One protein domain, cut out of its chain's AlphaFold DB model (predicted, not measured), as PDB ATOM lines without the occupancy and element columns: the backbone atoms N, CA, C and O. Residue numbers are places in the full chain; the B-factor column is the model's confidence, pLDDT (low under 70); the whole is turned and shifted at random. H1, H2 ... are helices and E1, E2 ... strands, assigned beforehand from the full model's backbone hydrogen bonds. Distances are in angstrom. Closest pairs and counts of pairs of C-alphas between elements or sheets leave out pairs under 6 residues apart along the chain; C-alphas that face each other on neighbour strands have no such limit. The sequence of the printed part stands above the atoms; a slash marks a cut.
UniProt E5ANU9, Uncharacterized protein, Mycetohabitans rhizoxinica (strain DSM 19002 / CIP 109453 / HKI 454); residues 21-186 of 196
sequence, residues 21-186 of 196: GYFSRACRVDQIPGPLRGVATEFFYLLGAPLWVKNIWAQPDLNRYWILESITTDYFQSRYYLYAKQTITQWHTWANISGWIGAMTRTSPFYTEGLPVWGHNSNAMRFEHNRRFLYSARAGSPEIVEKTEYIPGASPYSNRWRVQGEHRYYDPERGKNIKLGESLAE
ATOM      1  N   GLY A  21     -52.550 -10.925 -34.587       86.12
ATOM      2  CA  GLY A  21     -52.930 -12.228 -34.054       86.12
ATOM      3  C   GLY A  21     -52.641 -12.342 -32.566       86.12
ATOM      4  O   GLY A  21     -51.978 -11.495 -31.964       86.12
ATOM      5  N   TYR A  22     -53.157 -13.403 -31.959       89.50
ATOM      6  CA  TYR A  22     -52.877 -13.717 -30.569       89.50
ATOM      7  C   TYR A  22     -53.106 -15.199 -30.274       89.50
ATOM      8  O   TYR A  22     -53.935 -15.848 -30.914       89.50
ATOM      9  N   PHE A  23     -52.374 -15.738 -29.300       91.00
ATOM     10  CA  PHE A  23     -52.567 -17.101 -28.808       91.00
ATOM     11  C   PHE A  23     -51.985 -17.292 -27.400       91.00
ATOM     12  O   PHE A  23     -51.201 -16.470 -26.923       91.00
ATOM     13  N   SER A  24     -52.343 -18.406 -26.758       93.44
ATOM     14  CA  SER A  24     -51.738 -18.877 -25.505       93.44
ATOM     15  C   SER A  24     -51.185 -20.291 -25.655       93.44
ATOM     16  O   SER A  24     -51.530 -20.997 -26.607       93.44
ATOM     17  N   ARG A  25     -50.321 -20.691 -24.718       92.94
ATOM     18  CA  ARG A  25     -49.775 -22.047 -24.578       92.94
ATOM     19  C   ARG A  25     -49.716 -22.445 -23.113       92.94
ATOM     20  O   ARG A  25     -49.325 -21.637 -22.276       92.94
ATOM     21  N   ALA A  26     -50.074 -23.693 -22.845       93.81
ATOM     22  CA  ALA A  26     -49.952 -24.337 -21.547       93.81
ATOM     23  C   ALA A  26     -49.445 -25.766 -21.762       93.81
ATOM     24  O   ALA A  26     -50.208 -26.727 -21.768       93.81
ATOM     25  N   CYS A  27     -48.150 -25.897 -22.028       90.88
ATOM     26  CA  CYS A  27     -47.585 -27.123 -22.579       90.88
ATOM     27  C   CYS A  27     -46.424 -27.633 -21.765       90.88
ATOM     28  O   CYS A  27     -45.504 -26.881 -21.449       90.88
ATOM     29  N   ARG A  28     -46.439 -28.931 -21.492       91.50
ATOM     30  CA  ARG A  28     -45.288 -29.612 -20.923       91.50
ATOM     31  C   ARG A  28     -44.302 -29.922 -22.038       91.50
ATOM     32  O   ARG A  28     -44.696 -30.369 -23.115       91.50
ATOM     33  N   VAL A  29     -43.021 -29.673 -21.803       91.56
ATOM     34  CA  VAL A  29     -42.008 -29.758 -22.865       91.56
ATOM     35  C   VAL A  29     -41.932 -31.169 -23.459       91.56
ATOM     36  O   VAL A  29     -41.818 -31.318 -24.673       91.56
ATOM     37  N   ASP A  30     -42.095 -32.215 -22.647       90.19
ATOM     38  CA  ASP A  30     -42.139 -33.618 -23.088       90.19
ATOM     39  C   ASP A  30     -43.321 -33.956 -24.026       90.19
ATOM     40  O   ASP A  30     -43.232 -34.939 -24.765       90.19
ATOM     41  N   GLN A  31     -44.391 -33.150 -24.045       90.50
ATOM     42  CA  GLN A  31     -45.557 -33.332 -24.921       90.50
ATOM     43  C   GLN A  31     -45.336 -32.796 -26.341       90.50
ATOM     44  O   GLN A  31     -46.145 -33.065 -27.229       90.50
ATOM     45  N   ILE A  32     -44.248 -32.060 -26.587       89.62
ATOM     46  CA  ILE A  32     -43.917 -31.569 -27.926       89.62
ATOM     47  C   ILE A  32     -43.507 -32.764 -28.810       89.62
ATOM     48  O   ILE A  32     -42.528 -33.458 -28.488       89.62
ATOM     49  N   PRO A  33     -44.205 -33.001 -29.943       87.12
ATOM     50  CA  PRO A  33     -43.905 -34.114 -30.838       87.12
ATOM     51  C   PRO A  33     -42.450 -34.094 -31.301       87.12
ATOM     52  O   PRO A  33     -41.936 -33.037 -31.667       87.12
ATOM     53  N   GLY A  34     -41.806 -35.264 -31.343       87.94
ATOM     54  CA  GLY A  34     -40.403 -35.431 -31.748       87.94
ATOM     55  C   GLY A  34     -39.992 -34.610 -32.983       87.94
ATOM     56  O   GLY A  34     -39.033 -33.843 -32.884       87.94
ATOM     57  N   PRO A  35     -40.744 -34.674 -34.101       86.00
ATOM     58  CA  PRO A  35     -40.445 -33.900 -35.311       86.00
ATOM     59  C   PRO A  35     -40.488 -32.372 -35.139       86.00
ATOM     60  O   PRO A  35     -39.864 -31.652 -35.911       86.00
ATOM     61  N   LEU A  36     -41.213 -31.864 -34.136       84.31
ATOM     62  CA  LEU A  36     -41.378 -30.429 -33.879       84.31
ATOM     63  C   LEU A  36     -40.387 -29.884 -32.848       84.31
ATOM     64  O   LEU A  36     -40.284 -28.669 -32.705       84.31
ATOM     65  N   ARG A  37     -39.641 -30.743 -32.146       88.25
ATOM     66  CA  ARG A  37     -38.765 -30.341 -31.033       88.25
ATOM     67  C   ARG A  37     -37.722 -29.302 -31.429       88.25
ATOM     68  O   ARG A  37     -37.625 -28.276 -30.768       88.25
ATOM     69  N   GLY A  38     -36.995 -29.538 -32.523       84.19
ATOM     70  CA  GLY A  38     -35.964 -28.613 -33.005       84.19
ATOM     71  C   GLY A  38     -36.538 -27.253 -33.411       84.19
ATOM     72  O   GLY A  38     -36.013 -26.215 -33.018       84.19
ATOM     73  N   VAL A  39     -37.663 -27.265 -34.134       81.12
ATOM     74  CA  VAL A  39     -38.376 -26.044 -34.543       81.12
ATOM     75  C   VAL A  39     -38.899 -25.287 -33.320       81.12
ATOM     76  O   VAL A  39     -38.755 -24.072 -33.244       81.12
ATOM     77  N   ALA A  40     -39.460 -25.999 -32.341       85.25
ATOM     78  CA  ALA A  40     -39.976 -25.414 -31.111       85.25
ATOM     79  C   ALA A  40     -38.865 -24.750 -30.287       85.25
ATOM     80  O   ALA A  40     -39.022 -23.597 -29.899       85.25
ATOM     81  N   THR A  41     -37.724 -25.417 -30.070       86.06
ATOM     82  CA  THR A  41     -36.600 -24.818 -29.326       86.06
ATOM     83  C   THR A  41     -36.014 -23.600 -30.008       86.06
ATOM     84  O   THR A  41     -35.651 -22.643 -29.330       86.06
ATOM     85  N   GLU A  42     -35.932 -23.617 -31.334       81.12
ATOM     86  CA  GLU A  42     -35.434 -22.465 -32.069       81.12
ATOM     87  C   GLU A  42     -36.429 -21.300 -31.994       81.12
ATOM     88  O   GLU A  42     -36.032 -20.160 -31.767       81.12
ATOM     89  N   PHE A  43     -37.730 -21.592 -32.066       79.75
ATOM     90  CA  PHE A  43     -38.764 -20.591 -31.836       79.75
ATOM     91  C   PHE A  43     -38.727 -20.013 -30.413       79.75
ATOM     92  O   PHE A  43     -38.894 -18.812 -30.238       79.75
ATOM     93  N   PHE A  44     -38.489 -20.829 -29.385       85.94
ATOM     94  CA  PHE A  44     -38.347 -20.309 -28.022       85.94
ATOM     95  C   PHE A  44     -37.110 -19.423 -27.900       85.94
ATOM     96  O   PHE A  44     -37.192 -18.334 -27.343       85.94
ATOM     97  N   TYR A  45     -35.978 -19.847 -28.459       83.38
ATOM     98  CA  TYR A  45     -34.755 -19.049 -28.450       83.38
ATOM     99  C   TYR A  45     -34.967 -17.663 -29.073       83.38
ATOM    100  O   TYR A  45     -34.578 -16.658 -28.487       83.38
ATOM    101  N   LEU A  46     -35.671 -17.600 -30.204       76.19
ATOM    102  CA  LEU A  46     -36.064 -16.336 -30.819       76.19
ATOM    103  C   LEU A  46     -36.909 -15.424 -29.935       76.19
ATOM    104  O   LEU A  46     -36.765 -14.210 -29.993       76.19
ATOM    105  N   LEU A  47     -37.842 -16.008 -29.190       78.25
ATOM    106  CA  LEU A  47     -38.709 -15.275 -28.276       78.25
ATOM    107  C   LEU A  47     -37.965 -14.825 -26.999       78.25
ATOM    108  O   LEU A  47     -38.607 -14.360 -26.056       78.25
ATOM    109  N   GLY A  48     -36.640 -15.007 -26.948       81.12
ATOM    110  CA  GLY A  48     -35.778 -14.598 -25.845       81.12
ATOM    111  C   GLY A  48     -35.421 -15.714 -24.865       81.12
ATOM    112  O   GLY A  48     -34.873 -15.421 -23.804       81.12
ATOM    113  N   ALA A  49     -35.709 -16.987 -25.173       87.69
ATOM    114  CA  ALA A  49     -35.308 -18.074 -24.283       87.69
ATOM    115  C   ALA A  49     -33.772 -18.178 -24.178       87.69
ATOM    116  O   ALA A  49     -33.064 -18.061 -25.182       87.69
ATOM    117  N   PRO A  50     -33.230 -18.470 -22.986       89.00
ATOM    118  CA  PRO A  50     -31.798 -18.667 -22.794       89.00
ATOM    119  C   PRO A  50     -31.281 -19.912 -23.535       89.00
ATOM    120  O   PRO A  50     -32.012 -20.868 -23.789       89.00
ATOM    121  N   LEU A  51     -29.975 -19.937 -23.832       87.69
ATOM    122  CA  LEU A  51     -29.331 -21.009 -24.611       87.69
ATOM    123  C   LEU A  51     -29.554 -22.419 -24.046       87.69
ATOM    124  O   LEU A  51     -29.596 -23.379 -24.815       87.69
ATOM    125  N   TRP A  52     -29.727 -22.566 -22.729       90.00
ATOM    126  CA  TRP A  52     -29.968 -23.872 -22.111       90.00
ATOM    127  C   TRP A  52     -31.262 -24.531 -22.614       90.00
ATOM    128  O   TRP A  52     -31.320 -25.760 -22.695       90.00
ATOM    129  N   VAL A  53     -32.253 -23.741 -23.050       91.06
ATOM    130  CA  VAL A  53     -33.512 -24.245 -23.618       91.06
ATOM    131  C   VAL A  53     -33.276 -25.021 -24.916       91.06
ATOM    132  O   VAL A  53     -33.999 -25.978 -25.185       91.06
ATOM    133  N   LYS A  54     -32.217 -24.723 -25.689       85.56
ATOM    134  CA  LYS A  54     -31.861 -25.523 -26.880       85.56
ATOM    135  C   LYS A  54     -31.510 -26.974 -26.528       85.56
ATOM    136  O   LYS A  54     -31.781 -27.878 -27.313       85.56
ATOM    137  N   ASN A  55     -30.974 -27.198 -25.328       88.19
ATOM    138  CA  ASN A  55     -30.570 -28.513 -24.826       88.19
ATOM    139  C   ASN A  55     -31.580 -29.116 -23.842       88.19
ATOM    140  O   ASN A  55     -31.276 -30.103 -23.171       88.19
ATOM    141  N   ILE A  56     -32.787 -28.548 -23.743       90.31
ATOM    142  CA  ILE A  56     -33.764 -28.971 -22.739       90.31
ATOM    143  C   ILE A  56     -34.163 -30.441 -22.875       90.31
ATOM    144  O   ILE A  56     -34.427 -31.109 -21.886       90.31
ATOM    145  N   TRP A  57     -34.119 -30.982 -24.091       91.62
ATOM    146  CA  TRP A  57     -34.465 -32.370 -24.399       91.62
ATOM    147  C   TRP A  57     -33.584 -33.415 -23.704       91.62
ATOM    148  O   TRP A  57     -33.993 -34.569 -23.617       91.62
ATOM    149  N   ALA A  58     -32.398 -33.026 -23.230       89.12
ATOM    150  CA  ALA A  58     -31.483 -33.898 -22.496       89.12
ATOM    151  C   ALA A  58     -31.747 -33.916 -20.976       89.12
ATOM    152  O   ALA A  58     -31.078 -34.654 -20.254       89.12
ATOM    153  N   GLN A  59     -32.688 -33.108 -20.473       89.12
ATOM    154  CA  GLN A  59     -32.984 -33.042 -19.043       89.12
ATOM    155  C   GLN A  59     -33.698 -34.321 -18.568       89.12
ATOM    156  O   GLN A  59     -34.708 -34.710 -19.163       89.12
ATOM    157  N   PRO A  60     -33.232 -34.967 -17.480       87.12
ATOM    158  CA  PRO A  60     -33.815 -36.217 -16.984       87.12
ATOM    159  C   PRO A  60     -35.238 -36.039 -16.431       87.12
ATOM    160  O   PRO A  60     -36.005 -36.997 -16.380       87.12
ATOM    161  N   ASP A  61     -35.611 -34.819 -16.041       87.56
ATOM    162  CA  ASP A  61     -36.919 -34.449 -15.503       87.56
ATOM    163  C   ASP A  61     -37.715 -33.547 -16.462       87.56
ATOM    164  O   ASP A  61     -38.418 -32.629 -16.035       87.56
ATOM    165  N   LEU A  62     -37.634 -33.820 -17.772       88.12
ATOM    166  CA  LEU A  62     -38.303 -33.051 -18.833       88.12
ATOM    167  C   LEU A  62     -39.808 -32.823 -18.584       88.12
ATOM    168  O   LEU A  62     -40.357 -31.786 -18.950       88.12
ATOM    169  N   ASN A  63     -40.471 -33.766 -17.911       87.00
ATOM    170  CA  ASN A  63     -41.882 -33.690 -17.523       87.00
ATOM    171  C   ASN A  63     -42.191 -32.630 -16.445       87.00
ATOM    172  O   ASN A  63     -43.347 -32.472 -16.061       87.00
ATOM    173  N   ARG A  64     -41.196 -31.915 -15.919       88.38
ATOM    174  CA  ARG A  64     -41.384 -30.799 -14.974       88.38
ATOM    175  C   ARG A  64     -41.256 -29.432 -15.628       88.38
ATOM    176  O   ARG A  64     -41.521 -28.423 -14.979       88.38
ATOM    177  N   TYR A  65     -40.848 -29.396 -16.890       91.06
ATOM    178  CA  TYR A  65     -40.664 -28.163 -17.632       91.06
ATOM    179  C   TYR A  65     -41.926 -27.837 -18.418       91.06
ATOM    180  O   TYR A  65     -42.458 -28.675 -19.151       91.06
ATOM    181  N   TRP A  66     -42.390 -26.604 -18.260       92.94
ATOM    182  CA  TRP A  66     -43.624 -26.105 -18.844       92.94
ATOM    183  C   TRP A  66     -43.403 -24.798 -19.583       92.94
ATOM    184  O   TRP A  66     -42.521 -24.011 -19.257       92.94
ATOM    185  N   ILE A  67     -44.256 -24.569 -20.567       93.75
ATOM    186  CA  ILE A  67     -44.340 -23.348 -21.353       93.75
ATOM    187  C   ILE A  67     -45.722 -22.774 -21.093       93.75
ATOM    188  O   ILE A  67     -46.716 -23.294 -21.612       93.75
ATOM    189  N   LEU A  68     -45.765 -21.741 -20.251       94.44
ATOM    190  CA  LEU A  68     -46.985 -21.059 -19.826       94.44
ATOM    191  C   LEU A  68     -46.902 -19.589 -20.249       94.44
ATOM    192  O   LEU A  68     -46.224 -18.769 -19.611       94.44
ATOM    193  N   GLU A  69     -47.542 -19.267 -21.370       94.38
ATOM    194  CA  GLU A  69     -47.467 -17.923 -21.941       94.38
ATOM    195  C   GLU A  69     -48.660 -17.540 -22.809       94.38
ATOM    196  O   GLU A  69     -49.324 -18.384 -23.414       94.38
ATOM    197  N   SER A  70     -48.849 -16.231 -22.939       94.12
ATOM    198  CA  SER A  70     -49.742 -15.598 -23.903       94.12
ATOM    199  C   SER A  70     -48.949 -14.616 -24.754       94.12
ATOM    200  O   SER A  70     -48.129 -13.854 -24.237       94.12
ATOM    201  N   ILE A  71     -49.191 -14.629 -26.064       91.06
ATOM    202  CA  ILE A  71     -48.462 -13.808 -27.029       91.06
ATOM    203  C   ILE A  71     -49.464 -13.060 -27.908       91.06
ATOM    204  O   ILE A  71     -50.404 -13.655 -28.439       91.06
ATOM    205  N   THR A  72     -49.255 -11.754 -28.046       91.06
ATOM    206  CA  THR A  72     -49.966 -10.864 -28.974       91.06
ATOM    207  C   THR A  72     -48.996 -10.415 -30.047       91.06
ATOM    208  O   THR A  72     -47.868 -10.056 -29.715       91.06
ATOM    209  N   THR A  73     -49.390 -10.448 -31.317       86.75
ATOM    210  CA  THR A  73     -48.422 -10.423 -32.422       86.75
ATOM    211  C   THR A  73     -48.902  -9.615 -33.607       86.75
ATOM    212  O   THR A  73     -50.085  -9.656 -33.927       86.75
ATOM    213  N   ASP A  74     -47.979  -8.932 -34.276       83.56
ATOM    214  CA  ASP A  74     -48.212  -8.219 -35.532       83.56
ATOM    215  C   ASP A  74     -47.375  -8.853 -36.645       83.56
ATOM    216  O   ASP A  74     -46.186  -9.155 -36.474       83.56
ATOM    217  N   TYR A  75     -48.027  -9.078 -37.781       70.50
ATOM    218  CA  TYR A  75     -47.474  -9.823 -38.894       70.50
ATOM    219  C   TYR A  75     -46.859  -8.973 -40.011       70.50
ATOM    220  O   TYR A  75     -46.266  -9.534 -40.933       70.50
ATOM    221  N   PHE A  76     -47.007  -7.642 -39.984       64.69
ATOM    222  CA  PHE A  76     -46.560  -6.802 -41.106       64.69
ATOM    223  C   PHE A  76     -45.754  -5.565 -40.718       64.69
ATOM    224  O   PHE A  76     -44.753  -5.288 -41.378       64.69
ATOM    225  N   GLN A  77     -46.166  -4.785 -39.717       64.19
ATOM    226  CA  GLN A  77     -45.529  -3.493 -39.429       64.19
ATOM    227  C   GLN A  77     -45.403  -3.255 -37.926       64.19
ATOM    228  O   GLN A  77     -46.225  -3.712 -37.154       64.19
ATOM    229  N   SER A  78     -44.417  -2.476 -37.486       67.50
ATOM    230  CA  SER A  78     -44.253  -2.120 -36.066       67.50
ATOM    231  C   SER A  78     -45.239  -1.037 -35.601       67.50
ATOM    232  O   SER A  78     -44.929  -0.260 -34.699       67.50
ATOM    233  N   ARG A  79     -46.391  -0.896 -36.266       77.25
ATOM    234  CA  ARG A  79     -47.307   0.236 -36.068       77.25
ATOM    235  C   ARG A  79     -47.922   0.230 -34.671       77.25
ATOM    236  O   ARG A  79     -48.191   1.292 -34.114       77.25
ATOM    237  N   TYR A  80     -48.196  -0.955 -34.139       83.94
ATOM    238  CA  TYR A  80     -48.936  -1.120 -32.899       83.94
ATOM    239  C   TYR A  80     -48.008  -1.425 -31.734       83.94
ATOM    240  O   TYR A  80     -47.129  -2.272 -31.873       83.94
ATOM    241  N   TYR A  81     -48.267  -0.813 -30.573       90.19
ATOM    242  CA  TYR A  81     -47.738  -1.330 -29.310       90.19
ATOM    243  C   TYR A  81     -48.605  -2.493 -28.859       90.19
ATOM    244  O   TYR A  81     -49.817  -2.347 -28.689       90.19
ATOM    245  N   LEU A  82     -47.993  -3.654 -28.683       92.25
ATOM    246  CA  LEU A  82     -48.689  -4.893 -28.379       92.25
ATOM    247  C   LEU A  82     -48.720  -5.108 -26.864       92.25
ATOM    248  O   LEU A  82     -47.831  -4.679 -26.130       92.25
ATOM    249  N   TYR A  83     -49.770  -5.767 -26.390       94.38
ATOM    250  CA  TYR A  83     -49.934  -6.113 -24.987       94.38
ATOM    251  C   TYR A  83     -50.487  -7.522 -24.853       94.38
ATOM    252  O   TYR A  83     -51.458  -7.896 -25.523       94.38
ATOM    253  N   ALA A  84     -49.894  -8.279 -23.939       95.12
ATOM    254  CA  ALA A  84     -50.403  -9.558 -23.495       95.12
ATOM    255  C   ALA A  84     -50.509  -9.564 -21.970       95.12
ATOM    256  O   ALA A  84     -49.653  -9.056 -21.241       95.12
ATOM    257  N   LYS A  85     -51.558 -10.206 -21.481       96.94
ATOM    258  CA  LYS A  85     -51.706 -10.625 -20.094       96.94
ATOM    259  C   LYS A  85     -52.033 -12.098 -20.098       96.94
ATOM    260  O   LYS A  85     -52.798 -12.536 -20.945       96.94
ATOM    261  N   GLN A  86     -51.492 -12.830 -19.139       96.00
ATOM    262  CA  GLN A  86     -51.852 -14.215 -18.919       96.00
ATOM    263  C   GLN A  86     -52.258 -14.467 -17.475       96.00
ATOM    264  O   GLN A  86     -51.635 -13.952 -16.545       96.00
ATOM    265  N   THR A  87     -53.261 -15.315 -17.309       95.56
ATOM    266  CA  THR A  87     -53.662 -15.905 -16.036       95.56
ATOM    267  C   THR A  87     -53.419 -17.405 -16.116       95.56
ATOM    268  O   THR A  87     -53.996 -18.099 -16.954       95.56
ATOM    269  N   ILE A  88     -52.551 -17.895 -15.240       92.81
ATOM    270  CA  ILE A  88     -52.172 -19.295 -15.117       92.81
ATOM    271  C   ILE A  88     -53.032 -19.921 -14.022       92.81
ATOM    272  O   ILE A  88     -53.083 -19.429 -12.890       92.81
ATOM    273  N   THR A  89     -53.677 -21.031 -14.356       91.94
ATOM    274  CA  THR A  89     -54.429 -21.860 -13.414       91.94
ATOM    275  C   THR A  89     -53.898 -23.286 -13.437       91.94
ATOM    276  O   THR A  89     -53.488 -23.786 -14.487       91.94
ATOM    277  N   GLN A  90     -53.915 -23.940 -12.280       88.38
ATOM    278  CA  GLN A  90     -53.577 -25.355 -12.150       88.38
ATOM    279  C   GLN A  90     -54.845 -26.139 -11.824       88.38
ATOM    280  O   GLN A  90     -55.672 -25.690 -11.024       88.38
ATOM    281  N   TRP A  91     -55.013 -27.309 -12.438       87.62
ATOM    282  CA  TRP A  91     -56.068 -28.224 -12.025       87.62
ATOM    283  C   TRP A  91     -55.756 -28.744 -10.626       87.62
ATOM    284  O   TRP A  91     -54.615 -29.090 -10.326       87.62
ATOM    285  N   HIS A  92     -56.758 -28.836  -9.772       82.88
ATOM    286  CA  HIS A  92     -56.622 -29.329  -8.413       82.88
ATOM    287  C   HIS A  92     -57.758 -30.295  -8.115       82.88
ATOM    288  O   HIS A  92     -58.881 -30.087  -8.569       82.88
ATOM    289  N   THR A  93     -57.449 -31.354  -7.373       80.62
ATOM    290  CA  THR A  93     -58.432 -32.330  -6.904       80.62
ATOM    291  C   THR A  93     -58.164 -32.602  -5.430       80.62
ATOM    292  O   THR A  93     -57.109 -33.139  -5.090       80.62
ATOM    293  N   TRP A  94     -59.117 -32.258  -4.565       78.19
ATOM    294  CA  TRP A  94     -59.050 -32.523  -3.128       78.19
ATOM    295  C   TRP A  94     -60.426 -32.851  -2.568       78.19
ATOM    296  O   TRP A  94     -61.403 -32.183  -2.888       78.19
ATOM    297  N   ALA A  95     -60.494 -33.900  -1.742       74.69
ATOM    298  CA  ALA A  95     -61.695 -34.299  -1.004       74.69
ATOM    299  C   ALA A  95     -62.996 -34.291  -1.849       74.69
ATOM    300  O   ALA A  95     -64.026 -33.792  -1.406       74.69
ATOM    301  N   ASN A  96     -62.943 -34.853  -3.067       77.06
ATOM    302  CA  ASN A  96     -64.033 -34.941  -4.061       77.06
ATOM    303  C   ASN A  96     -64.399 -33.650  -4.814       77.06
ATOM    304  O   ASN A  96     -65.297 -33.675  -5.655       77.06
ATOM    305  N   ILE A  97     -63.690 -32.547  -4.592       78.31
ATOM    306  CA  ILE A  97     -63.840 -31.314  -5.369       78.31
ATOM    307  C   ILE A  97     -62.696 -31.252  -6.379       78.31
ATOM    308  O   ILE A  97     -61.532 -31.428  -6.019       78.31
ATOM    309  N   SER A  98     -63.027 -31.024  -7.651       86.12
ATOM    310  CA  SER A  98     -62.038 -30.757  -8.695       86.12
ATOM    311  C   SER A  98     -62.309 -29.422  -9.366       86.12
ATOM    312  O   SER A  98     -63.458 -29.099  -9.665       86.12
ATOM    313  N   GLY A  99     -61.256 -28.654  -9.622       87.00
ATOM    314  CA  GLY A  99     -61.393 -27.350 -10.252       87.00
ATOM    315  C   GLY A  99     -60.064 -26.716 -10.629       87.00
ATOM    316  O   GLY A  99     -58.991 -27.206 -10.284       87.00
ATOM    317  N   TRP A 100     -60.155 -25.605 -11.351       88.19
ATOM    318  CA  TRP A 100     -59.014 -24.759 -11.671       88.19
ATOM    319  C   TRP A 100     -58.792 -23.764 -10.541       88.19
ATOM    320  O   TRP A 100     -59.698 -23.002 -10.204       88.19
ATOM    321  N   ILE A 101     -57.590 -23.756  -9.978       85.19
ATOM    322  CA  ILE A 101     -57.190 -22.792  -8.955       85.19
ATOM    323  C   ILE A 101     -56.206 -21.809  -9.588       85.19
ATOM    324  O   ILE A 101     -55.299 -22.206 -10.324       85.19
ATOM    325  N   GLY A 102     -56.417 -20.515  -9.336       79.19
ATOM    326  CA  GLY A 102     -55.520 -19.451  -9.780       79.19
ATOM    327  C   GLY A 102     -54.134 -19.626  -9.175       79.19
ATOM    328  O   GLY A 102     -54.002 -19.663  -7.956       79.19
ATOM    329  N   ALA A 103     -53.120 -19.730 -10.029       74.94
ATOM    330  CA  ALA A 103     -51.736 -19.886  -9.605       74.94
ATOM    331  C   ALA A 103     -50.963 -18.570  -9.730       74.94
ATOM    332  O   ALA A 103     -50.288 -18.153  -8.794       74.94
ATOM    333  N   MET A 104     -51.053 -17.902 -10.885       88.75
ATOM    334  CA  MET A 104     -50.253 -16.706 -11.157       88.75
ATOM    335  C   MET A 104     -50.866 -15.855 -12.269       88.75
ATOM    336  O   MET A 104     -51.524 -16.371 -13.165       88.75
ATOM    337  N   THR A 105     -50.623 -14.545 -12.249       93.88
ATOM    338  CA  THR A 105     -50.904 -13.646 -13.380       93.88
ATOM    339  C   THR A 105     -49.613 -12.955 -13.799       93.88
ATOM    340  O   THR A 105     -48.864 -12.491 -12.944       93.88
ATOM    341  N   ARG A 106     -49.347 -12.880 -15.107       94.56
ATOM    342  CA  ARG A 106     -48.201 -12.152 -15.679       94.56
ATOM    343  C   ARG A 106     -48.691 -11.206 -16.766       94.56
ATOM    344  O   ARG A 106     -49.627 -11.529 -17.492       94.56
ATOM    345  N   THR A 107     -48.056 -10.051 -16.894       95.38
ATOM    346  CA  THR A 107     -48.420  -9.025 -17.881       95.38
ATOM    347  C   THR A 107     -47.176  -8.506 -18.565       95.38
ATOM    348  O   THR A 107     -46.154  -8.318 -17.908       95.38
ATOM    349  N   SER A 108     -47.280  -8.210 -19.854       91.56
ATOM    350  CA  SER A 108     -46.275  -7.411 -20.535       91.56
ATOM    351  C   SER A 108     -46.550  -5.912 -20.353       91.56
ATOM    352  O   SER A 108     -47.702  -5.524 -20.134       91.56
ATOM    353  N   PRO A 109     -45.543  -5.035 -20.489       90.69
ATOM    354  CA  PRO A 109     -45.811  -3.642 -20.840       90.69
ATOM    355  C   PRO A 109     -46.457  -3.557 -22.238       90.69
ATOM    356  O   PRO A 109     -46.564  -4.561 -22.946       90.69
ATOM    357  N   PHE A 110     -46.894  -2.364 -22.646       87.00
ATOM    358  CA  PHE A 110     -47.157  -2.094 -24.061       87.00
ATOM    359  C   PHE A 110     -45.816  -1.927 -24.772       87.00
ATOM    360  O   PHE A 110     -45.081  -0.985 -24.478       87.00
ATOM    361  N   TYR A 111     -45.480  -2.854 -25.664       85.25
ATOM    362  CA  TYR A 111     -44.221  -2.836 -26.406       85.25
ATOM    363  C   TYR A 111     -44.332  -3.656 -27.689       85.25
ATOM    364  O   TYR A 111     -45.312  -4.368 -27.910       85.25
ATOM    365  N   THR A 112     -43.322  -3.532 -28.539       79.69
ATOM    366  CA  THR A 112     -43.272  -4.195 -29.839       79.69
ATOM    367  C   THR A 112     -41.851  -4.671 -30.038       79.69
ATOM    368  O   THR A 112     -40.970  -3.883 -30.371       79.69
ATOM    369  N   GLU A 113     -41.610  -5.946 -29.765       75.50
ATOM    370  CA  GLU A 113     -40.300  -6.552 -29.969       75.50
ATOM    371  C   GLU A 113     -40.261  -7.218 -31.334       75.50
ATOM    372  O   GLU A 113     -41.094  -8.076 -31.633       75.50
ATOM    373  N   GLY A 114     -39.321  -6.774 -32.170       72.56
ATOM    374  CA  GLY A 114     -39.045  -7.400 -33.454       72.56
ATOM    375  C   GLY A 114     -38.263  -8.693 -33.263       72.56
ATOM    376  O   GLY A 114     -37.347  -8.737 -32.443       72.56
ATOM    377  N   LEU A 115     -38.586  -9.732 -34.030       67.50
ATOM    378  CA  LEU A 115     -37.723 -10.912 -34.074       67.50
ATOM    379  C   LEU A 115     -36.406 -10.558 -34.790       67.50
ATOM    380  O   LEU A 115     -36.427  -9.819 -35.780       67.50
ATOM    381  N   PRO A 116     -35.251 -11.062 -34.322       64.62
ATOM    382  CA  PRO A 116     -33.991 -10.854 -35.025       64.62
ATOM    383  C   PRO A 116     -34.063 -11.456 -36.435       64.62
ATOM    384  O   PRO A 116     -34.577 -12.555 -36.613       64.62
ATOM    385  N   VAL A 117     -33.549 -10.739 -37.443       58.94
ATOM    386  CA  VAL A 117     -33.510 -11.206 -38.842       58.94
ATOM    387  C   VAL A 117     -32.621 -12.443 -38.934       58.94
ATOM    388  O   VAL A 117     -31.442 -12.392 -38.576       58.94
ATOM    389  N   TRP A 118     -33.159 -13.553 -39.432       57.66
ATOM    390  CA  TRP A 118     -32.393 -14.788 -39.532       57.66
ATOM    391  C   TRP A 118     -31.570 -14.803 -40.817       57.66
ATOM    392  O   TRP A 118     -32.076 -14.574 -41.915       57.66
ATOM    393  N   GLY A 119     -30.295 -15.172 -40.696       52.12
ATOM    394  CA  GLY A 119     -29.592 -15.783 -41.821       52.12
ATOM    395  C   GLY A 119     -30.248 -17.129 -42.151       52.12
ATOM    396  O   GLY A 119     -30.626 -17.840 -41.228       52.12
ATOM    397  N   HIS A 120     -30.390 -17.440 -43.443       53.16
ATOM    398  CA  HIS A 120     -30.972 -18.620 -44.125       53.16
ATOM    399  C   HIS A 120     -31.121 -19.976 -43.372       53.16
ATOM    400  O   HIS A 120     -30.738 -21.024 -43.891       53.16
ATOM    401  N   ASN A 121     -31.707 -20.026 -42.177       62.50
ATOM    402  CA  ASN A 121     -32.036 -21.269 -41.491       62.50
ATOM    403  C   ASN A 121     -33.396 -21.757 -42.007       62.50
ATOM    404  O   ASN A 121     -34.432 -21.136 -41.784       62.50
ATOM    405  N   SER A 122     -33.418 -22.888 -42.711       59.28
ATOM    406  CA  SER A 122     -34.625 -23.398 -43.371       59.28
ATOM    407  C   SER A 122     -35.786 -23.681 -42.412       59.28
ATOM    408  O   SER A 122     -36.945 -23.585 -42.814       59.28
ATOM    409  N   ASN A 123     -35.505 -24.025 -41.152       60.56
ATOM    410  CA  ASN A 123     -36.538 -24.303 -40.148       60.56
ATOM    411  C   ASN A 123     -37.172 -23.014 -39.616       60.56
ATOM    412  O   ASN A 123     -38.382 -22.956 -39.400       60.56
ATOM    413  N   ALA A 124     -36.356 -21.973 -39.486       57.78
ATOM    414  CA  ALA A 124     -36.771 -20.614 -39.186       57.78
ATOM    415  C   ALA A 124     -37.715 -20.046 -40.221       57.78
ATOM    416  O   ALA A 124     -38.803 -19.583 -39.908       57.78
ATOM    417  N   MET A 125     -37.285 -20.145 -41.478       58.38
ATOM    418  CA  MET A 125     -37.974 -19.571 -42.615       58.38
ATOM    419  C   MET A 125     -39.350 -20.207 -42.780       58.38
ATOM    420  O   MET A 125     -40.289 -19.522 -43.156       58.38
ATOM    421  N   ARG A 126     -39.510 -21.499 -42.451       59.59
ATOM    422  CA  ARG A 126     -40.829 -22.156 -42.416       59.59
ATOM    423  C   ARG A 126     -41.736 -21.545 -41.352       59.59
ATOM    424  O   ARG A 126     -42.919 -21.331 -41.609       59.59
ATOM    425  N   PHE A 127     -41.190 -21.244 -40.177       56.88
ATOM    426  CA  PHE A 127     -41.930 -20.570 -39.120       56.88
ATOM    427  C   PHE A 127     -42.275 -19.128 -39.523       56.88
ATOM    428  O   PHE A 127     -43.440 -18.752 -39.513       56.88
ATOM    429  N   GLU A 128     -41.308 -18.334 -39.970       58.53
ATOM    430  CA  GLU A 128     -41.540 -16.964 -40.439       58.53
ATOM    431  C   GLU A 128     -42.530 -16.905 -41.609       58.53
ATOM    432  O   GLU A 128     -43.407 -16.047 -41.629       58.53
ATOM    433  N   HIS A 129     -42.469 -17.847 -42.553       56.72
ATOM    434  CA  HIS A 129     -43.363 -17.879 -43.708       56.72
ATOM    435  C   HIS A 129     -44.817 -18.188 -43.326       56.72
ATOM    436  O   HIS A 129     -45.737 -17.498 -43.773       56.72
ATOM    437  N   ASN A 130     -45.029 -19.201 -42.479       51.84
ATOM    438  CA  ASN A 130     -46.373 -19.654 -42.099       51.84
ATOM    439  C   ASN A 130     -47.044 -18.726 -41.097       51.84
ATOM    440  O   ASN A 130     -48.268 -18.628 -41.029       51.84
ATOM    441  N   ARG A 131     -46.226 -18.102 -40.262       55.47
ATOM    442  CA  ARG A 131     -46.679 -17.467 -39.042       55.47
ATOM    443  C   ARG A 131     -46.489 -15.945 -39.137       55.47
ATOM    444  O   ARG A 131     -47.211 -15.224 -38.471       55.47
ATOM    445  N   ARG A 132     -45.626 -15.451 -40.037       58.81
ATOM    446  CA  ARG A 132     -45.392 -14.026 -40.357       58.81
ATOM    447  C   ARG A 132     -45.102 -13.148 -39.142       58.81
ATOM    448  O   ARG A 132     -45.273 -11.948 -39.227       58.81
ATOM    449  N   PHE A 133     -44.696 -13.718 -38.007       60.88
ATOM    450  CA  PHE A 133     -44.464 -12.971 -36.769       60.88
ATOM    451  C   PHE A 133     -43.260 -12.070 -36.980       60.88
ATOM    452  O   PHE A 133     -42.132 -12.548 -36.971       60.88
ATOM    453  N   LEU A 134     -43.506 -10.783 -37.191       68.31
ATOM    454  CA  LEU A 134     -42.436  -9.796 -37.235       68.31
ATOM    455  C   LEU A 134     -42.277  -9.154 -35.870       68.31
ATOM    456  O   LEU A 134     -41.150  -8.931 -35.440       68.31
ATOM    457  N   TYR A 135     -43.397  -8.930 -35.177       80.19
ATOM    458  CA  TYR A 135     -43.407  -8.282 -33.879       80.19
ATOM    459  C   TYR A 135     -44.294  -9.004 -32.872       80.19
ATOM    460  O   TYR A 135     -45.351  -9.541 -33.220       80.19
ATOM    461  N   SER A 136     -43.893  -8.991 -31.602       86.81
ATOM    462  CA  SER A 136     -44.690  -9.584 -30.530       86.81
ATOM    463  C   SER A 136     -44.586  -8.839 -29.202       86.81
ATOM    464  O   SER A 136     -43.611  -8.142 -28.931       86.81
ATOM    465  N   ALA A 137     -45.620  -9.010 -28.381       89.00
ATOM    466  CA  ALA A 137     -45.585  -8.799 -26.946       89.00
ATOM    467  C   ALA A 137     -45.953 -10.101 -26.240       89.00
ATOM    468  O   ALA A 137     -46.906 -10.789 -26.624       89.00
ATOM    469  N   ARG A 138     -45.202 -10.424 -25.189       91.75
ATOM    470  CA  ARG A 138     -45.269 -11.715 -24.518       91.75
ATOM    471  C   ARG A 138     -45.491 -11.553 -23.018       91.75
ATOM    472  O   ARG A 138     -44.750 -10.848 -22.340       91.75
ATOM    473  N   ALA A 139     -46.479 -12.270 -22.493       90.38
ATOM    474  CA  ALA A 139     -46.687 -12.454 -21.062       90.38
ATOM    475  C   ALA A 139     -46.365 -13.906 -20.700       90.38
ATOM    476  O   ALA A 139     -47.069 -14.818 -21.119       90.38
ATOM    477  N   GLY A 140     -45.294 -14.122 -19.938       89.62
ATOM    478  CA  GLY A 140     -44.644 -15.427 -19.796       89.62
ATOM    479  C   GLY A 140     -43.528 -15.409 -18.754       89.62
ATOM    480  O   GLY A 140     -43.168 -14.339 -18.266       89.62
ATOM    481  N   SER A 141     -42.967 -16.573 -18.418       90.06
ATOM    482  CA  SER A 141     -41.666 -16.625 -17.729       90.06
ATOM    483  C   SER A 141     -40.592 -15.988 -18.623       90.06
ATOM    484  O   SER A 141     -40.598 -16.297 -19.815       90.06
ATOM    485  N   PRO A 142     -39.664 -15.151 -18.123       85.56
ATOM    486  CA  PRO A 142     -38.557 -14.624 -18.930       85.56
ATOM    487  C   PRO A 142     -37.752 -15.720 -19.641       85.56
ATOM    488  O   PRO A 142     -37.319 -15.527 -20.768       85.56
ATOM    489  N   GLU A 143     -37.640 -16.903 -19.032       89.06
ATOM    490  CA  GLU A 143     -36.908 -18.043 -19.599       89.06
ATOM    491  C   GLU A 143     -37.709 -18.846 -20.635       89.06
ATOM    492  O   GLU A 143     -37.190 -19.791 -21.226       89.06
ATOM    493  N   ILE A 144     -38.971 -18.470 -20.873       88.88
ATOM    494  CA  ILE A 144     -39.984 -19.186 -21.671       88.88
ATOM    495  C   ILE A 144     -40.406 -20.508 -21.077       88.88
ATOM    496  O   ILE A 144     -41.595 -20.732 -20.845       88.88
ATOM    497  N   VAL A 145     -39.425 -21.354 -20.826       91.12
ATOM    498  CA  VAL A 145     -39.612 -22.603 -20.140       91.12
ATOM    499  C   VAL A 145     -39.382 -22.384 -18.657       91.12
ATOM    500  O   VAL A 145     -38.357 -21.850 -18.251       91.12
ATOM    501  N   GLU A 146     -40.330 -22.823 -17.845       90.94
ATOM    502  CA  GLU A 146     -40.213 -22.796 -16.398       90.94
ATOM    503  C   GLU A 146     -40.304 -24.198 -15.819       90.94
ATOM    504  O   GLU A 146     -41.083 -25.042 -16.270       90.94
ATOM    505  N   LYS A 147     -39.487 -24.450 -14.799       88.62
ATOM    506  CA  LYS A 147     -39.590 -25.660 -14.000       88.62
ATOM    507  C   LYS A 147     -40.692 -25.445 -12.974       88.62
ATOM    508  O   LYS A 147     -40.501 -24.710 -12.009       88.62
ATOM    509  N   THR A 148     -41.855 -26.052 -13.185       79.94
ATOM    510  CA  THR A 148     -42.934 -25.951 -12.200       79.94
ATOM    511  C   THR A 148     -42.623 -26.897 -11.056       79.94
ATOM    512  O   THR A 148     -42.532 -28.113 -11.253       79.94
ATOM    513  N   GLU A 149     -42.452 -26.350  -9.860       68.44
ATOM    514  CA  GLU A 149     -42.372 -27.163  -8.656       68.44
ATOM    515  C   GLU A 149     -43.753 -27.723  -8.306       68.44
ATOM    516  O   GLU A 149     -44.796 -27.150  -8.626       68.44
ATOM    517  N   TYR A 150     -43.751 -28.879  -7.650       57.56
ATOM    518  CA  TYR A 150     -44.944 -29.412  -7.016       57.56
ATOM    519  C   TYR A 150     -45.457 -28.387  -5.996       57.56
ATOM    520  O   TYR A 150     -44.750 -28.085  -5.037       57.56
ATOM    521  N   ILE A 151     -46.667 -27.851  -6.188       57.16
ATOM    522  CA  ILE A 151     -47.287 -26.971  -5.193       57.16
ATOM    523  C   ILE A 151     -47.713 -27.840  -3.998       57.16
ATOM    524  O   ILE A 151     -48.543 -28.737  -4.181       57.16
ATOM    525  N   PRO A 152     -47.200 -27.605  -2.774       45.28
ATOM    526  CA  PRO A 152     -47.639 -28.338  -1.591       45.28
ATOM    527  C   PRO A 152     -49.153 -28.208  -1.402       45.28
ATOM    528  O   PRO A 152     -49.694 -27.106  -1.360       45.28
ATOM    529  N   GLY A 153     -49.849 -29.344  -1.316       48.88
ATOM    530  CA  GLY A 153     -51.310 -29.388  -1.227       48.88
ATOM    531  C   GLY A 153     -52.023 -29.507  -2.575       48.88
ATOM    532  O   GLY A 153     -53.218 -29.787  -2.576       48.88
ATOM    533  N   ALA A 154     -51.328 -29.373  -3.711       53.09
ATOM    534  CA  ALA A 154     -51.836 -29.845  -4.995       53.09
ATOM    535  C   ALA A 154     -51.808 -31.374  -5.047       53.09
ATOM    536  O   ALA A 154     -50.937 -32.026  -4.463       53.09
ATOM    537  N   SER A 155     -52.775 -31.962  -5.749       52.62
ATOM    538  CA  SER A 155     -52.729 -33.391  -6.035       52.62
ATOM    539  C   SER A 155     -51.400 -33.693  -6.741       52.62
ATOM    540  O   SER A 155     -51.116 -33.054  -7.756       52.62
ATOM    541  N   PRO A 156     -50.590 -34.665  -6.276       53.00
ATOM    542  CA  PRO A 156     -49.364 -35.073  -6.976       53.00
ATOM    543  C   PRO A 156     -49.639 -35.576  -8.404       53.00
ATOM    544  O   PRO A 156     -48.712 -35.800  -9.177       53.00
ATOM    545  N   TYR A 157     -50.917 -35.725  -8.764       49.62
ATOM    546  CA  TYR A 157     -51.390 -36.179 -10.058       49.62
ATOM    547  C   TYR A 157     -51.806 -35.048 -11.014       49.62
ATOM    548  O   TYR A 157     -51.977 -35.315 -12.205       49.62
ATOM    549  N   SER A 158     -51.977 -33.793 -10.568       61.75
ATOM    550  CA  SER A 158     -52.457 -32.726 -11.460       61.75
ATOM    551  C   SER A 158     -51.322 -31.986 -12.175       61.75
ATOM    552  O   SER A 158     -51.011 -30.818 -11.946       61.75
ATOM    553  N   ASN A 159     -50.755 -32.676 -13.162       75.38
ATOM    554  CA  ASN A 159     -49.850 -32.115 -14.168       75.38
ATOM    555  C   ASN A 159     -50.630 -31.400 -15.281       75.38
ATOM    556  O   ASN A 159     -50.398 -31.664 -16.459       75.38
ATOM    557  N   ARG A 160     -51.623 -30.583 -14.923       87.50
ATOM    558  CA  ARG A 160     -52.483 -29.880 -15.881       87.50
ATOM    559  C   ARG A 160     -52.497 -28.401 -15.558       87.50
ATOM    560  O   ARG A 160     -53.001 -27.994 -14.511       87.50
ATOM    561  N   TRP A 161     -51.977 -27.633 -16.497       91.31
ATOM    562  CA  TRP A 161     -51.995 -26.185 -16.469       91.31
ATOM    563  C   TRP A 161     -52.925 -25.670 -17.551       91.31
ATOM    564  O   TRP A 161     -53.104 -26.296 -18.595       91.31
ATOM    565  N   ARG A 162     -53.506 -24.510 -17.283       94.19
ATOM    566  CA  ARG A 162     -54.332 -23.771 -18.223       94.19
ATOM    567  C   ARG A 162     -53.896 -22.321 -18.197       94.19
ATOM    568  O   ARG A 162     -53.763 -21.730 -17.123       94.19
ATOM    569  N   VAL A 163     -53.710 -21.761 -19.383       95.81
ATOM    570  CA  VAL A 163     -53.336 -20.364 -19.585       95.81
ATOM    571  C   VAL A 163     -54.474 -19.656 -20.298       95.81
ATOM    572  O   VAL A 163     -54.845 -20.036 -21.409       95.81
ATOM    573  N   GLN A 164     -55.024 -18.632 -19.651       97.00
ATOM    574  CA  GLN A 164     -55.975 -17.708 -20.258       97.00
ATOM    575  C   GLN A 164     -55.267 -16.391 -20.570       97.00
ATOM    576  O   GLN A 164     -54.777 -15.721 -19.661       97.00
ATOM    577  N   GLY A 165     -55.223 -16.031 -21.847       96.88
ATOM    578  CA  GLY A 165     -54.624 -14.802 -22.341       96.88
ATOM    579  C   GLY A 165     -55.651 -13.699 -22.564       96.88
ATOM    580  O   GLY A 165     -56.724 -13.955 -23.100       96.88
ATOM    581  N   GLU A 166     -55.306 -12.465 -22.215       97.31
ATOM    582  CA  GLU A 166     -56.003 -11.247 -22.630       97.31
ATOM    583  C   GLU A 166     -55.068 -10.432 -23.531       97.31
ATOM    584  O   GLU A 166     -53.925 -10.145 -23.167       97.31
ATOM    585  N   HIS A 167     -55.565 -10.050 -24.709       95.19
ATOM    586  CA  HIS A 167     -54.739  -9.490 -25.775       95.19
ATOM    587  C   HIS A 167     -55.260  -8.135 -26.223       95.19
ATOM    588  O   HIS A 167     -56.458  -7.952 -26.476       95.19
ATOM    589  N   ARG A 168     -54.348  -7.172 -26.329       95.06
ATOM    590  CA  ARG A 168     -54.663  -5.801 -26.726       95.06
ATOM    591  C   ARG A 168     -53.564  -5.243 -27.611       95.06
ATOM    592  O   ARG A 168     -52.428  -5.710 -27.578       95.06
ATOM    593  N   TYR A 169     -53.900  -4.194 -28.341       93.06
ATOM    594  CA  TYR A 169     -52.913  -3.332 -28.966       93.06
ATOM    595  C   TYR A 169     -53.283  -1.868 -28.770       93.06
ATOM    596  O   TYR A 169     -54.449  -1.523 -28.568       93.06
ATOM    597  N   TYR A 170     -52.279  -1.008 -28.833       91.94
ATOM    598  CA  TYR A 170     -52.451   0.430 -28.890       91.94
ATOM    599  C   TYR A 170     -52.056   0.933 -30.279       91.94
ATOM    600  O   TYR A 170     -50.942   0.682 -30.740       91.94
ATOM    601  N   ASP A 171     -52.983   1.631 -30.934       89.81
ATOM    602  CA  ASP A 171     -52.765   2.321 -32.205       89.81
ATOM    603  C   ASP A 171     -52.422   3.794 -31.938       89.81
ATOM    604  O   ASP A 171     -53.334   4.566 -31.611       89.81
ATOM    605  N   PRO A 172     -51.145   4.201 -32.067       86.44
ATOM    606  CA  PRO A 172     -50.722   5.568 -31.784       86.44
ATOM    607  C   PRO A 172     -51.323   6.590 -32.751       86.44
ATOM    608  O   PRO A 172     -51.586   7.713 -32.337       86.44
ATOM    609  N   GLU A 173     -51.620   6.216 -34.001       87.69
ATOM    610  CA  GLU A 173     -52.240   7.143 -34.961       87.69
ATOM    611  C   GLU A 173     -53.669   7.508 -34.560       87.69
ATOM    612  O   GLU A 173     -54.135   8.621 -34.795       87.69
ATOM    613  N   ARG A 174     -54.389   6.551 -33.964       87.81
ATOM    614  CA  ARG A 174     -55.781   6.734 -33.535       87.81
ATOM    615  C   ARG A 174     -55.901   7.095 -32.056       87.81
ATOM    616  O   ARG A 174     -57.007   7.396 -31.614       87.81
ATOM    617  N   GLY A 175     -54.812   7.001 -31.291       91.44
ATOM    618  CA  GLY A 175     -54.807   7.135 -29.835       91.44
ATOM    619  C   GLY A 175     -55.707   6.113 -29.130       91.44
ATOM    620  O   GLY A 175     -56.269   6.417 -28.079       91.44
ATOM    621  N   LYS A 176     -55.912   4.925 -29.719       90.62
ATOM    622  CA  LYS A 176     -56.883   3.929 -29.231       90.62
ATOM    623  C   LYS A 176     -56.199   2.678 -28.701       90.62
ATOM    624  O   LYS A 176     -55.365   2.089 -29.376       90.62
ATOM    625  N   ASN A 177     -56.644   2.233 -27.528       93.25
ATOM    626  CA  ASN A 177     -56.366   0.903 -26.990       93.25
ATOM    627  C   ASN A 177     -57.520  -0.031 -27.372       93.25
ATOM    628  O   ASN A 177     -58.670   0.226 -27.012       93.25
ATOM    629  N   ILE A 178     -57.222  -1.080 -28.131       92.12
ATOM    630  CA  ILE A 178     -58.215  -1.983 -28.708       92.12
ATOM    631  C   ILE A 178     -57.982  -3.386 -28.152       92.12
ATOM    632  O   ILE A 178     -56.888  -3.946 -28.258       92.12
ATOM    633  N   LYS A 179     -59.034  -3.968 -27.562       94.12
ATOM    634  CA  LYS A 179     -59.048  -5.380 -27.166       94.12
ATOM    635  C   LYS A 179     -59.186  -6.236 -28.420       94.12
ATOM    636  O   LYS A 179     -60.138  -6.067 -29.176       94.12
ATOM    637  N   LEU A 180     -58.241  -7.150 -28.614       91.06
ATOM    638  CA  LEU A 180     -58.269  -8.121 -29.707       91.06
ATOM    639  C   LEU A 180     -59.177  -9.292 -29.362       91.06
ATOM    640  O   LEU A 180     -59.974  -9.729 -30.181       91.06
ATOM    641  N   GLY A 181     -59.061  -9.774 -28.127       93.81
ATOM    642  CA  GLY A 181     -59.812 -10.914 -27.645       93.81
ATOM    643  C   GLY A 181     -59.120 -11.589 -26.473       93.81
ATOM    644  O   GLY A 181     -58.220 -11.031 -25.837       93.81
ATOM    645  N   GLU A 182     -59.579 -12.799 -26.198       95.50
ATOM    646  CA  GLU A 182     -59.012 -13.689 -25.197       95.50
ATOM    647  C   GLU A 182     -58.621 -15.006 -25.861       95.50
ATOM    648  O   GLU A 182     -59.235 -15.417 -26.850       95.50
ATOM    649  N   SER A 183     -57.597 -15.664 -25.329       94.75
ATOM    650  CA  SER A 183     -57.221 -17.017 -25.733       94.75
ATOM    651  C   SER A 183     -57.194 -17.942 -24.527       94.75
ATOM    652  O   SER A 183     -57.007 -17.501 -23.396       94.75
ATOM    653  N   LEU A 184     -57.392 -19.233 -24.766       95.00
ATOM    654  CA  LEU A 184     -57.338 -20.261 -23.739       95.00
ATOM    655  C   LEU A 184     -56.526 -21.432 -24.276       95.00
ATOM    656  O   LEU A 184     -56.786 -21.886 -25.388       95.00
ATOM    657  N   ALA A 185     -55.565 -21.912 -23.496       94.50
ATOM    658  CA  ALA A 185     -54.758 -23.067 -23.861       94.50
ATOM    659  C   ALA A 185     -54.575 -24.018 -22.676       94.50
ATOM    660  O   ALA A 185     -54.322 -23.586 -21.552       94.50
ATOM    661  N   GLU A 186     -54.670 -25.312 -22.973       93.62
ATOM    662  CA  GLU A 186     -54.243 -26.444 -22.130       93.62
ATOM    663  C   GLU A 186     -53.191 -27.302 -22.859       93.62
ATOM    664  O   GLU A 186     -52.910 -28.430 -22.460       93.62
TER     665      GLU A 186
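What this domain is: This is residues 21 to 186 of the 196 residues of an uncharacterized protein of Mycetohabitans rhizoxinica (strain DSM 19002 / CIP 109453 / HKI 454) (UniProt E5ANU9). Two antiparallel sheets lie face to face as a sandwich: a long, twisted one of four strands, in the order E4, E3, E6, E7, and a smaller one of three, E1, E2, E5. Three helices lie beyond the smaller sheet, away from the larger: the helical hairpin H1 and H2, which only grazes that sheet, and H3, which stands across H1. The printed part has 166 residues, with E1, H1, H2, E2, E3, E4, H3, E5, E6 and E7 along it, and its class is mixed, helices and strands. It is compact, with a radius of gyration of the C-alphas of 16.9 A and spans of 54 by 37 by 21 A.

Where its parts are: Find C-alpha 21 at (-52.930, -12.228, -34.054), where E1 begins; it runs to residue 28, 23.1 A on. H1 follows at residues 34 to 46, 19.6 A, then H2 at 51 to 58. Next read E2, residues 65 to 74, 27.8 A, and E3, residues 81 to 94, the longest strand at 42.3 A. E4 takes residues 97 to 107, 29.9 A, and H3 residues 122 to 131. E5, residues 135 to 147, 26.7 A, bends by 61 degrees at residue 139. E6, residues 161 to 171, starts at C-alpha 161, (-51.995, -26.185, -16.469), and spans 32.6 A; E7, residues 176 to 185, spans 27.6 A and ends at C-alpha 185, (-54.758, -23.067, -23.861).

How they stand to each other: In the larger sheet, look at N 92 and O 99, 2.8 A, in the hairpin E3 and E4; N 85 and O 166, 2.9 A, between E3 and E6; and N 165 and O 183, 2.8 A, in the hairpin E6 and E7. In the smaller sheet, find N 25 and O 69, 2.8 A, between E1 and E2, and N 72 and O 137, 2.9 A, between E2 and E5. The strands of the two sheets stand at 33 degrees; the closest C-alphas of E2 and E6 are Ser 70 and Gly 165, 5.2 A apart. H1 and H2 touch, closest at C-alphas 41 and 54, 5.4 A, at a shallow tilt of 18 degrees, opposite ways. H1 touches H3 with residues 39 to 43 alone, closest at C-alphas 39 and 123, 6.2 A, about perpendicular at 78 degrees. H2 and H3 are apart. Every O i to N i+4 pair is within hydrogen-bond range in H3, against 7 of 9 in H1 and 1 of 4 in H2, where 4 of 5 O i to N i+3 pairs are.

The domain as a whole: The farthest C-alphas, Ala 95 and His 120, are 55.2 A apart. The printed part has no cut; its long links are residues 108 to 121 and 148 to 160. Mean pLDDT of the printed part is 82.4; residues 76 to 78, 115 to 134 and 149 to 158 are under 70.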